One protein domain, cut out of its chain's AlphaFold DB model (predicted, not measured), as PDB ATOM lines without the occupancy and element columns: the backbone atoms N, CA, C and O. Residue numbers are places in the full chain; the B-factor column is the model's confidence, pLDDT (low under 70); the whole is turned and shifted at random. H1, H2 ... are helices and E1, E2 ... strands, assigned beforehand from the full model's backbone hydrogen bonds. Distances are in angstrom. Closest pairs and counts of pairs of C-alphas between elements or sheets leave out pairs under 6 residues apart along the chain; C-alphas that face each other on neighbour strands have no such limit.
ATOM      1  N   LEU A 106     -33.115  57.144 -26.195       92.69
ATOM      2  CA  LEU A 106     -34.028  56.077 -25.802       92.69
ATOM      3  C   LEU A 106     -33.332  54.729 -26.002       92.69
ATOM      4  O   LEU A 106     -32.592  54.539 -26.963       92.69
ATOM      5  N   LYS A 107     -33.572  53.752 -25.126       91.88
ATOM      6  CA  LYS A 107     -33.168  52.373 -25.431       91.88
ATOM      7  C   LYS A 107     -34.173  51.730 -26.369       91.88
ATOM      8  O   LYS A 107     -33.769  51.078 -27.320       91.88
ATOM      9  N   CYS A 108     -35.465  51.918 -26.118       90.69
ATOM     10  CA  CYS A 108     -36.519  51.264 -26.887       90.69
ATOM     11  C   CYS A 108     -37.481  52.286 -27.490       90.69
ATOM     12  O   CYS A 108     -37.977  53.159 -26.781       90.69
ATOM     13  N   PHE A 109     -37.816  52.132 -28.762       91.38
ATOM     14  CA  PHE A 109     -38.879  52.896 -29.397       91.38
ATOM     15  C   PHE A 109     -39.762  51.957 -30.205       91.38
ATOM     16  O   PHE A 109     -39.268  51.202 -31.032       91.38
ATOM     17  N   ASP A 110     -41.061  51.980 -29.942       89.94
ATOM     18  CA  ASP A 110     -42.050  51.221 -30.699       89.94
ATOM     19  C   ASP A 110     -43.068  52.196 -31.291       89.94
ATOM     20  O   ASP A 110     -43.753  52.950 -30.583       89.94
ATOM     21  N   TRP A 111     -43.103  52.188 -32.620       87.62
ATOM     22  CA  TRP A 111     -43.783  53.160 -33.444       87.62
ATOM     23  C   TRP A 111     -44.804  52.497 -34.367       87.62
ATOM     24  O   TRP A 111     -44.479  51.638 -35.185       87.62
ATOM     25  N   GLN A 112     -46.057  52.950 -34.289       82.25
ATOM     26  CA  GLN A 112     -47.160  52.392 -35.087       82.25
ATOM     27  C   GLN A 112     -47.436  53.155 -36.396       82.25
ATOM     28  O   GLN A 112     -48.568  53.169 -36.884       82.25
ATOM     29  N   LYS A 113     -46.440  53.829 -36.979       79.38
ATOM     30  CA  LYS A 113     -46.610  54.627 -38.210       79.38
ATOM     31  C   LYS A 113     -45.359  54.554 -39.093       79.38
ATOM     32  O   LYS A 113     -44.487  53.723 -38.873       79.38
ATOM     33  N   ASN A 114     -45.292  55.414 -40.111       77.06
ATOM     34  CA  ASN A 114     -44.139  55.526 -41.007       77.06
ATOM     35  C   ASN A 114     -42.847  55.785 -40.212       77.06
ATOM     36  O   ASN A 114     -42.914  56.590 -39.281       77.06
ATOM     37  N   PRO A 115     -41.700  55.190 -40.591       74.56
ATOM     38  CA  PRO A 115     -40.400  55.500 -40.000       74.56
ATOM     39  C   PRO A 115     -40.175  57.011 -39.886       74.56
ATOM     40  O   PRO A 115     -40.549  57.790 -40.767       74.56
ATOM     41  N   LYS A 116     -39.558  57.412 -38.778       79.00
ATOM     42  CA  LYS A 116     -39.090  58.772 -38.512       79.00
ATOM     43  C   LYS A 116     -37.715  58.649 -37.870       79.00
ATOM     44  O   LYS A 116     -37.491  57.703 -37.114       79.00
ATOM     45  N   ASN A 117     -36.836  59.605 -38.147       80.00
ATOM     46  CA  ASN A 117     -35.525  59.674 -37.513       80.00
ATOM     47  C   ASN A 117     -35.711  59.689 -35.990       80.00
ATOM     48  O   ASN A 117     -36.420  60.542 -35.450       80.00
ATOM     49  N   ALA A 118     -35.115  58.711 -35.316       80.94
ATOM     50  CA  ALA A 118     -35.262  58.512 -33.886       80.94
ATOM     51  C   ALA A 118     -33.908  58.166 -33.272       80.94
ATOM     52  O   ALA A 118     -33.198  57.289 -33.759       80.94
ATOM     53  N   ARG A 119     -33.568  58.836 -32.167       84.62
ATOM     54  CA  ARG A 119     -32.336  58.589 -31.413       84.62
ATOM     55  C   ARG A 119     -32.554  57.424 -30.448       84.62
ATOM     56  O   ARG A 119     -32.906  57.622 -29.284       84.62
ATOM     57  N   VAL A 120     -32.379  56.204 -30.953       88.38
ATOM     58  CA  VAL A 120     -32.679  54.959 -30.231       88.38
ATOM     59  C   VAL A 120     -31.455  54.063 -30.203       88.38
ATOM     60  O   VAL A 120     -31.012  53.623 -31.241       88.38
ATOM     61  N   SER A 121     -30.931  53.750 -29.024       91.25
ATOM     62  CA  SER A 121     -29.663  53.024 -28.868       91.25
ATOM     63  C   SER A 121     -29.791  51.498 -28.920       91.25
ATOM     64  O   SER A 121     -28.807  50.812 -29.197       91.25
ATOM     65  N   HIS A 122     -30.971  50.929 -28.640       92.31
ATOM     66  CA  HIS A 122     -31.125  49.478 -28.498       92.31
ATOM     67  C   HIS A 122     -32.134  48.864 -29.470       92.31
ATOM     68  O   HIS A 122     -31.703  48.184 -30.392       92.31
ATOM     69  N   ILE A 123     -33.437  49.073 -29.287       91.56
ATOM     70  CA  ILE A 123     -34.489  48.424 -30.084       91.56
ATOM     71  C   ILE A 123     -35.396  49.481 -30.700       91.56
ATOM     72  O   ILE A 123     -36.018  50.251 -29.965       91.56
ATOM     73  N   PHE A 124     -35.537  49.461 -32.022       92.94
ATOM     74  CA  PHE A 124     -36.547  50.229 -32.738       92.94
ATOM     75  C   PHE A 124     -37.518  49.278 -33.450       92.94
ATOM     76  O   PHE A 124     -37.131  48.559 -34.366       92.94
ATOM     77  N   ASN A 125     -38.783  49.293 -33.029       91.81
ATOM     78  CA  ASN A 125     -39.871  48.546 -33.648       91.81
ATOM     79  C   ASN A 125     -40.765  49.470 -34.481       91.81
ATOM     80  O   ASN A 125     -41.217  50.513 -34.003       91.81
ATOM     81  N   ILE A 126     -41.069  49.046 -35.704       90.12
ATOM     82  CA  ILE A 126     -42.041  49.669 -36.599       90.12
ATOM     83  C   ILE A 126     -43.155  48.650 -36.858       90.12
ATOM     84  O   ILE A 126     -43.064  47.793 -37.743       90.12
ATOM     85  N   ASP A 127     -44.230  48.783 -36.083       84.81
ATOM     86  CA  ASP A 127     -45.394  47.883 -36.083       84.81
ATOM     87  C   ASP A 127     -46.647  48.571 -36.664       84.81
ATOM     88  O   ASP A 127     -47.781  48.149 -36.452       84.81
ATOM     89  N   GLY A 128     -46.455  49.673 -37.394       78.06
ATOM     90  CA  GLY A 128     -47.519  50.392 -38.092       78.06
ATOM     91  C   GLY A 128     -47.776  49.882 -39.502       78.06
ATOM     92  O   GLY A 128     -46.853  49.452 -40.191       78.06
ATOM     93  N   ASN A 129     -49.011  50.027 -39.989       76.12
ATOM     94  CA  ASN A 129     -49.282  49.866 -41.416       76.12
ATOM     95  C   ASN A 129     -48.674  51.053 -42.185       76.12
ATOM     96  O   ASN A 129     -49.247  52.146 -42.238       76.12
ATOM     97  N   VAL A 130     -47.467  50.848 -42.708       75.62
ATOM     98  CA  VAL A 130     -46.735  51.835 -43.504       75.62
ATOM     99  C   VAL A 130     -47.290  51.851 -44.929       75.62
ATOM    100  O   VAL A 130     -47.626  50.808 -45.486       75.62
ATOM    101  N   SER A 131     -47.404  53.041 -45.526       79.69
ATOM    102  CA  SER A 131     -47.846  53.182 -46.921       79.69
ATOM    103  C   SER A 131     -46.902  52.444 -47.874       79.69
ATOM    104  O   SER A 131     -45.690  52.620 -47.789       79.69
ATOM    105  N   ASN A 132     -47.452  51.703 -48.841       75.75
ATOM    106  CA  ASN A 132     -46.663  51.041 -49.892       75.75
ATOM    107  C   ASN A 132     -45.889  52.030 -50.779       75.75
ATOM    108  O   ASN A 132     -44.914  51.641 -51.410       75.75
ATOM    109  N   ASN A 133     -46.319  53.294 -50.824       78.62
ATOM    110  CA  ASN A 133     -45.674  54.350 -51.607       78.62
ATOM    111  C   ASN A 133     -44.722  55.203 -50.758       78.62
ATOM    112  O   ASN A 133     -44.291  56.268 -51.200       78.62
ATOM    113  N   LEU A 134     -44.443  54.799 -49.512       82.19
ATOM    114  CA  LEU A 134     -43.491  55.517 -48.685       82.19
ATOM    115  C   LEU A 134     -42.095  55.409 -49.305       82.19
ATOM    116  O   LEU A 134     -41.591  54.314 -49.521       82.19
ATOM    117  N   LYS A 135     -41.460  56.561 -49.506       79.44
ATOM    118  CA  LYS A 135     -40.020  56.663 -49.725       79.44
ATOM    119  C   LYS A 135     -39.414  57.271 -48.474       79.44
ATOM    120  O   LYS A 135     -39.682  58.430 -48.159       79.44
ATOM    121  N   PHE A 136     -38.687  56.463 -47.718       83.12
ATOM    122  CA  PHE A 136     -37.972  56.936 -46.547       83.12
ATOM    123  C   PHE A 136     -36.518  57.193 -46.937       83.12
ATOM    124  O   PHE A 136     -35.809  56.264 -47.305       83.12
ATOM    125  N   ASN A 137     -36.097  58.453 -46.846       80.75
ATOM    126  CA  ASN A 137     -34.733  58.894 -47.160       80.75
ATOM    127  C   ASN A 137     -33.997  59.393 -45.904       80.75
ATOM    128  O   ASN A 137     -33.031  60.139 -46.012       80.75
ATOM    129  N   GLY A 138     -34.525  59.081 -44.718       81.31
ATOM    130  CA  GLY A 138     -33.895  59.449 -43.458       81.31
ATOM    131  C   GLY A 138     -32.849  58.429 -43.023       81.31
ATOM    132  O   GLY A 138     -32.682  57.375 -43.637       81.31
ATOM    133  N   GLU A 139     -32.191  58.733 -41.913       82.38
ATOM    134  CA  GLU A 139     -31.227  57.846 -41.272       82.38
ATOM    135  C   GLU A 139     -31.893  57.133 -40.091       82.38
ATOM    136  O   GLU A 139     -32.617  57.741 -39.291       82.38
ATOM    137  N   LEU A 140     -31.657  55.825 -39.989       85.19
ATOM    138  CA  LEU A 140     -32.084  55.013 -38.855       85.19
ATOM    139  C   LEU A 140     -30.854  54.487 -38.125       85.19
ATOM    140  O   LEU A 140     -30.192  53.571 -38.602       85.19
ATOM    141  N   GLY A 141     -30.618  55.020 -36.928       81.88
ATOM    142  CA  GLY A 141     -29.574  54.568 -36.014       81.88
ATOM    143  C   GLY A 141     -28.756  55.721 -35.443       81.88
ATOM    144  O   GLY A 141     -29.094  56.882 -35.687       81.88
ATOM    145  N   PRO A 142     -27.756  55.420 -34.598       88.25
ATOM    146  CA  PRO A 142     -27.266  54.080 -34.248       88.25
ATOM    147  C   PRO A 142     -28.193  53.315 -33.293       88.25
ATOM    148  O   PRO A 142     -28.472  53.807 -32.203       88.25
ATOM    149  N   MET A 143     -28.597  52.080 -33.634       91.88
ATOM    150  CA  MET A 143     -29.333  51.171 -32.723       91.88
ATOM    151  C   MET A 143     -28.779  49.739 -32.741       91.88
ATOM    152  O   MET A 143     -27.966  49.411 -33.595       91.88
ATOM    153  N   LYS A 144     -29.163  48.859 -31.806       94.00
ATOM    154  CA  LYS A 144     -28.726  47.446 -31.837       94.00
ATOM    155  C   LYS A 144     -29.618  46.592 -32.737       94.00
ATOM    156  O   LYS A 144     -29.115  45.720 -33.432       94.00
ATOM    157  N   GLN A 145     -30.928  46.817 -32.693       95.00
ATOM    158  CA  GLN A 145     -31.930  45.996 -33.364       95.00
ATOM    159  C   GLN A 145     -33.003  46.880 -34.001       95.00
ATOM    160  O   GLN A 145     -33.579  47.737 -33.326       95.00
ATOM    161  N   LEU A 146     -33.290  46.631 -35.275       94.00
ATOM    162  CA  LEU A 146     -34.379  47.239 -36.031       94.00
ATOM    163  C   LEU A 146     -35.370  46.150 -36.443       94.00
ATOM    164  O   LEU A 146     -35.011  45.227 -37.175       94.00
ATOM    165  N   TRP A 147     -36.615  46.255 -35.982       94.44
ATOM    166  CA  TRP A 147     -37.689  45.316 -36.309       94.44
ATOM    167  C   TRP A 147     -38.805  46.032 -37.070       94.44
ATOM    168  O   TRP A 147     -39.453  46.931 -36.542       94.44
ATOM    169  N   ILE A 148     -39.062  45.614 -38.306       92.50
ATOM    170  CA  ILE A 148     -40.140  46.122 -39.160       92.50
ATOM    171  C   ILE A 148     -41.122  44.970 -39.378       92.50
ATOM    172  O   ILE A 148     -40.905  44.139 -40.255       92.50
ATOM    173  N   ARG A 149     -42.183  44.884 -38.565       88.12
ATOM    174  CA  ARG A 149     -43.044  43.681 -38.521       88.12
ATOM    175  C   ARG A 149     -44.330  43.786 -39.335       88.12
ATOM    176  O   ARG A 149     -44.903  42.790 -39.750       88.12
ATOM    177  N   SER A 150     -44.836  44.996 -39.568       83.38
ATOM    178  CA  SER A 150     -46.157  45.146 -40.203       83.38
ATOM    179  C   SER A 150     -46.126  45.201 -41.729       83.38
ATOM    180  O   SER A 150     -46.940  44.542 -42.382       83.38
ATOM    181  N   ASN A 151     -45.237  46.013 -42.301       86.00
ATOM    182  CA  ASN A 151     -45.096  46.180 -43.747       86.00
ATOM    183  C   ASN A 151     -43.688  46.686 -44.097       86.00
ATOM    184  O   ASN A 151     -43.408  47.879 -43.963       86.00
ATOM    185  N   GLY A 152     -42.817  45.780 -44.543       88.69
ATOM    186  CA  GLY A 152     -41.460  46.073 -44.997       88.69
ATOM    187  C   GLY A 152     -41.336  46.434 -46.478       88.69
ATOM    188  O   GLY A 152     -40.222  46.630 -46.947       88.69
ATOM    189  N   HIS A 153     -42.437  46.543 -47.234       90.69
ATOM    190  CA  HIS A 153     -42.391  46.789 -48.684       90.69
ATOM    191  C   HIS A 153     -41.694  48.095 -49.088       90.69
ATOM    192  O   HIS A 153     -41.265  48.217 -50.232       90.69
ATOM    193  N   TRP A 154     -41.641  49.077 -48.186       89.12
ATOM    194  CA  TRP A 154     -41.004  50.371 -48.431       89.12
ATOM    195  C   TRP A 154     -39.478  50.318 -48.302       89.12
ATOM    196  O   TRP A 154     -38.819  51.263 -48.724       89.12
ATOM    197  N   VAL A 155     -38.921  49.253 -47.712       91.44
ATOM    198  CA  VAL A 155     -37.477  49.123 -47.505       91.44
ATOM    199  C   VAL A 155     -36.808  48.767 -48.827       91.44
ATOM    200  O   VAL A 155     -37.081  47.716 -49.410       91.44
ATOM    201  N   THR A 156     -35.916  49.639 -49.284       93.12
ATOM    202  CA  THR A 156     -35.071  49.414 -50.462       93.12
ATOM    203  C   THR A 156     -33.692  48.873 -50.075       93.12
ATOM    204  O   THR A 156     -33.304  48.881 -48.905       93.12
ATOM    205  N   CYS A 157     -32.923  48.420 -51.070       93.81
ATOM    206  CA  CYS A 157     -31.518  48.054 -50.885       93.81
ATOM    207  C   CYS A 157     -30.693  49.234 -50.331       93.81
ATOM    208  O   CYS A 157     -29.932  49.067 -49.382       93.81
ATOM    209  N   ASP A 158     -30.934  50.447 -50.838       92.50
ATOM    210  CA  ASP A 158     -30.285  51.665 -50.338       92.50
ATOM    211  C   ASP A 158     -30.642  51.941 -48.873       92.50
ATOM    212  O   ASP A 158     -29.791  52.344 -48.085       92.50
ATOM    213  N   ASN A 159     -31.895  51.692 -48.471       92.12
ATOM    214  CA  ASN A 159     -32.274  51.807 -47.067       92.12
ATOM    215  C   ASN A 159     -31.480  50.834 -46.191       92.12
ATOM    216  O   ASN A 159     -30.991  51.253 -45.149       92.12
ATOM    217  N   LEU A 160     -31.306  49.579 -46.624       91.94
ATOM    218  CA  LEU A 160     -30.493  48.606 -45.890       91.94
ATOM    219  C   LEU A 160     -29.047  49.069 -45.708       91.94
ATOM    220  O   LEU A 160     -28.523  48.968 -44.604       91.94
ATOM    221  N   MET A 161     -28.417  49.585 -46.767       91.69
ATOM    222  CA  MET A 161     -27.030  50.066 -46.709       91.69
ATOM    223  C   MET A 161     -26.870  51.263 -45.761       91.69
ATOM    224  O   MET A 161     -25.831  51.409 -45.118       91.69
ATOM    225  N   ASN A 162     -27.918  52.081 -45.630       91.38
ATOM    226  CA  ASN A 162     -27.944  53.268 -44.775       91.38
ATOM    227  C   ASN A 162     -28.372  52.996 -43.321       91.38
ATOM    228  O   ASN A 162     -28.295  53.900 -42.489       91.38
ATOM    229  N   PHE A 163     -28.870  51.802 -42.986       91.31
ATOM    230  CA  PHE A 163     -29.277  51.497 -41.615       91.31
ATOM    231  C   PHE A 163     -28.065  51.244 -40.721       91.31
ATOM    232  O   PHE A 163     -27.259  50.349 -40.955       91.31
ATOM    233  N   ASP A 164     -27.988  51.999 -39.630       90.88
ATOM    234  CA  ASP A 164     -26.923  51.907 -38.643       90.88
ATOM    235  C   ASP A 164     -27.372  51.004 -37.472       90.88
ATOM    236  O   ASP A 164     -27.804  51.459 -36.399       90.88
ATOM    237  N   CYS A 165     -27.344  49.682 -37.704       91.94
ATOM    238  CA  CYS A 165     -27.767  48.684 -36.719       91.94
ATOM    239  C   CYS A 165     -27.172  47.282 -36.909       91.94
ATOM    240  O   CYS A 165     -26.863  46.890 -38.022       91.94
ATOM    241  N   CYS A 166     -27.083  46.514 -35.816       92.19
ATOM    242  CA  CYS A 166     -26.450  45.186 -35.806       92.19
ATOM    243  C   CYS A 166     -27.375  44.034 -36.213       92.19
ATOM    244  O   CYS A 166     -26.929  42.942 -36.552       92.19
ATOM    245  N   TYR A 167     -28.684  44.222 -36.064       93.56
ATOM    246  CA  TYR A 167     -29.675  43.194 -36.352       93.56
ATOM    247  C   TYR A 167     -30.888  43.825 -37.017       93.56
ATOM    248  O   TYR A 167     -31.505  44.733 -36.456       93.56
ATOM    249  N   ILE A 168     -31.246  43.301 -38.184       93.88
ATOM    250  CA  ILE A 168     -32.371  43.768 -38.986       93.88
ATOM    251  C   ILE A 168     -33.343  42.606 -39.168       93.88
ATOM    252  O   ILE A 168     -32.972  41.545 -39.664       93.88
ATOM    253  N   LEU A 169     -34.602  42.828 -38.799       95.00
ATOM    254  CA  LEU A 169     -35.717  41.951 -39.139       95.00
ATOM    255  C   LEU A 169     -36.733  42.756 -39.946       95.00
ATOM    256  O   LEU A 169     -37.290  43.730 -39.439       95.00
ATOM    257  N   ILE A 170     -36.990  42.337 -41.185       94.31
ATOM    258  CA  ILE A 170     -37.980  42.965 -42.064       94.31
ATOM    259  C   ILE A 170     -38.987  41.906 -42.489       94.31
ATOM    260  O   ILE A 170     -38.690  41.032 -43.301       94.31
ATOM    261  N   GLU A 171     -40.195  42.001 -41.956       93.25
ATOM    262  CA  GLU A 171     -41.319  41.180 -42.379       93.25
ATOM    263  C   GLU A 171     -42.010  41.812 -43.589       93.25
ATOM    264  O   GLU A 171     -42.101  43.037 -43.710       93.25
ATOM    265  N   ARG A 172     -42.537  40.965 -44.486       91.12
ATOM    266  CA  ARG A 172     -43.237  41.396 -45.710       91.12
ATOM    267  C   ARG A 172     -42.384  42.383 -46.514       91.12
ATOM    268  O   ARG A 172     -42.786  43.514 -46.764       91.12
ATOM    269  N   SER A 173     -41.166  41.965 -46.844       92.44
ATOM    270  CA  SER A 173     -40.235  42.726 -47.678       92.44
ATOM    271  C   SER A 173     -40.499  42.498 -49.172       92.44
ATOM    272  O   SER A 173     -41.047  41.466 -49.556       92.44
ATOM    273  N   ARG A 174     -40.080  43.452 -50.012       93.25
ATOM    274  CA  ARG A 174     -39.993  43.297 -51.480       93.25
ATOM    275  C   ARG A 174     -38.560  43.122 -51.985       93.25
ATOM    276  O   ARG A 174     -38.359  43.069 -53.193       93.25
ATOM    277  N   LEU A 175     -37.585  43.049 -51.079       94.44
ATOM    278  CA  LEU A 175     -36.183  42.862 -51.431       94.44
ATOM    279  C   LEU A 175     -36.001  41.553 -52.199       94.44
ATOM    280  O   LEU A 175     -36.423  40.483 -51.756       94.44
ATOM    281  N   SER A 176     -35.364  41.658 -53.355       96.00
ATOM    282  CA  SER A 176     -35.008  40.533 -54.206       96.00
ATOM    283  C   SER A 176     -33.690  39.888 -53.764       96.00
ATOM    284  O   SER A 176     -32.915  40.448 -52.987       96.00
ATOM    285  N   ILE A 177     -33.376  38.721 -54.330       96.19
ATOM    286  CA  ILE A 177     -32.066  38.068 -54.151       96.19
ATOM    287  C   ILE A 177     -30.925  38.975 -54.647       96.19
ATOM    288  O   ILE A 177     -29.839  38.978 -54.064       96.19
ATOM    289  N   SER A 178     -31.168  39.770 -55.695       97.12
ATOM    290  CA  SER A 178     -30.193  40.732 -56.222       97.12
ATOM    291  C   SER A 178     -29.909  41.857 -55.220       97.12
ATOM    292  O   SER A 178     -28.748  42.215 -55.007       97.12
ATOM    293  N   ASP A 179     -30.945  42.358 -54.539       97.12
ATOM    294  CA  ASP A 179     -30.800  43.375 -53.489       97.12
ATOM    295  C   ASP A 179     -29.982  42.830 -52.315       97.12
ATOM    296  O   ASP A 179     -28.999  43.441 -51.900       97.12
ATOM    297  N   LEU A 180     -30.316  41.627 -51.836       95.25
ATOM    298  CA  LEU A 180     -29.569  40.970 -50.759       95.25
ATOM    299  C   LEU A 180     -28.109  40.719 -51.150       95.25
ATOM    300  O   LEU A 180     -27.204  40.964 -50.357       95.25
ATOM    301  N   SER A 181     -27.858  40.283 -52.386       96.44
ATOM    302  CA  SER A 181     -26.498  40.071 -52.895       96.44
ATOM    303  C   SER A 181     -25.703  41.378 -52.954       96.44
ATOM    304  O   SER A 181     -24.514  41.399 -52.630       96.44
ATOM    305  N   SER A 182     -26.358  42.474 -53.335       96.62
ATOM    306  CA  SER A 182     -25.758  43.812 -53.369       96.62
ATOM    307  C   SER A 182     -25.420  44.300 -51.962       96.62
ATOM    308  O   SER A 182     -24.294  44.738 -51.723       96.62
ATOM    309  N   PHE A 183     -26.343  44.135 -51.012       95.19
ATOM    310  CA  PHE A 183     -26.117  44.448 -49.603       95.19
ATOM    311  C   PHE A 183     -24.965  43.626 -49.003       95.19
ATOM    312  O   PHE A 183     -24.059  44.192 -48.401       95.19
ATOM    313  N   LEU A 184     -24.917  42.308 -49.229       94.12
ATOM    314  CA  LEU A 184     -23.836  41.452 -48.720       94.12
ATOM    315  C   LEU A 184     -22.464  41.826 -49.298       94.12
ATOM    316  O   LEU A 184     -21.458  41.771 -48.592       94.12
ATOM    317  N   ARG A 185     -22.404  42.218 -50.578       95.75
ATOM    318  CA  ARG A 185     -21.168  42.727 -51.192       95.75
ATOM    319  C   ARG A 185     -20.734  44.050 -50.571       95.75
ATOM    320  O   ARG A 185     -19.545  44.202 -50.302       95.75
ATOM    321  N   HIS A 186     -21.676  44.966 -50.347       94.62
ATOM    322  CA  HIS A 186     -21.429  46.233 -49.659       94.62
ATOM    323  C   HIS A 186     -20.886  45.993 -48.244       94.62
ATOM    324  O   HIS A 186     -19.830  46.517 -47.897       94.62
ATOM    325  N   TRP A 187     -21.536  45.111 -47.483       92.81
ATOM    326  CA  TRP A 187     -21.125  44.742 -46.132       92.81
ATOM    327  C   TRP A 187     -19.722  44.126 -46.089       92.81
ATOM    328  O   TRP A 187     -18.855  44.559 -45.335       92.81
ATOM    329  N   ARG A 188     -19.438  43.171 -46.983       93.81
ATOM    330  CA  ARG A 188     -18.116  42.530 -47.073       93.81
ATOM    331  C   ARG A 188     -16.996  43.503 -47.457       93.81
ATOM    332  O   ARG A 188     -15.842  43.253 -47.126       93.81
ATOM    333  N   ALA A 189     -17.316  44.591 -48.158       95.62
ATOM    334  CA  ALA A 189     -16.369  45.653 -48.493       95.62
ATOM    335  C   ALA A 189     -16.133  46.649 -47.336       95.62
ATOM    336  O   ALA A 189     -15.416  47.628 -47.525       95.62
ATOM    337  N   GLY A 190     -16.721  46.415 -46.157       91.25
ATOM    338  CA  GLY A 190     -16.618  47.293 -44.988       91.25
ATOM    339  C   GLY A 190     -17.731  48.340 -44.884       91.25
ATOM    340  O   GLY A 190     -17.684  49.185 -43.993       91.25
ATOM    341  N   GLY A 191     -18.727  48.302 -45.774       88.56
ATOM    342  CA  GLY A 191     -19.954  49.086 -45.636       88.56
ATOM    343  C   GLY A 191     -20.845  48.565 -44.502       88.56
ATOM    344  O   GLY A 191     -20.704  47.417 -44.091       88.56
ATOM    345  N   SER A 192     -21.753  49.402 -43.986       86.38
ATOM    346  CA  SER A 192     -22.659  49.071 -42.863       86.38
ATOM    347  C   SER A 192     -21.946  48.319 -41.711       86.38
ATOM    348  O   SER A 192     -22.238  47.153 -41.459       86.38
ATOM    349  N   PRO A 193     -20.973  48.942 -41.020       81.06
ATOM    350  CA  PRO A 193     -19.956  48.241 -40.217       81.06
ATOM    351  C   PRO A 193     -20.449  47.600 -38.905       81.06
ATOM    352  O   PRO A 193     -19.626  47.134 -38.115       81.06
ATOM    353  N   ARG A 194     -21.752  47.618 -38.617       79.88
ATOM    354  CA  ARG A 194     -22.322  47.216 -37.324       79.88
ATOM    355  C   ARG A 194     -23.183  45.976 -37.402       79.88
ATOM    356  O   ARG A 194     -23.713  45.670 -38.485       79.88
TER     357      ARG A 194
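Overview. This is residues 106 to 194 of the 194 residues of the protein "Protein CBG13927" of Caenorhabditis briggsae (UniProt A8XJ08). A small wall of four parallel strands stands at one end, and beyond its E4 edge the helices H1 and H2 lie side by side, H2 farther out. Residues 115 to 118 and 136 to 140 loop over one face of the wall, and the other face is bare. The printed part has 89 residues, with strands and helices in the order E1, E2, E3, H1, E4, H2; the sheet's order is E1, E2, E3, E4. The class is mixed, with under half of the residues in named elements, and the whole is compact, with a radius of gyration of the C-alphas of 12.3 A and spans of 32 by 27 by 19 A.

Along the chain. Find C-alpha 106 at (-34.028, 56.077, -25.802); from there E1 runs to residue 111. Read on to E2, residues 120 to 126, 12.5 A long, and E3, residues 143 to 148, 13.6 A. H1 is residues 157 to 162, and E4 is residues 165 to 170. H2, residues 177 to 188, runs 16.3 A to C-alpha 188 at (-18.116, 42.530, -47.073).

Arrangement. Between E1 and E2, look at N 109 and O 123, 2.9 A. E2 and E3 have N 126 and O 147 at 2.8 A; E3 and E4 have N 148 and O 169 at 2.8 A. E3, H1 and E4 form a strand-helix-strand unit, two parallel neighbour strands with a helix between, its crossover right-handed. H1 and H2 touch, closest at the C-alphas of Cys 157 and Asp 179, 5.4 A, at a shallow tilt of 25 degrees, the same way. Neither helix is on the sheet. In H1 and H2 every O i to N i+4 pair is within hydrogen-bond range.

Size, cuts and confidence. The two farthest C-alphas, of Leu 106 and Ser 178, are 34.3 A apart. The printed part has no cut. The link from E2 to E3, 16 residues, is long. No printed residue is under 70 in pLDDT.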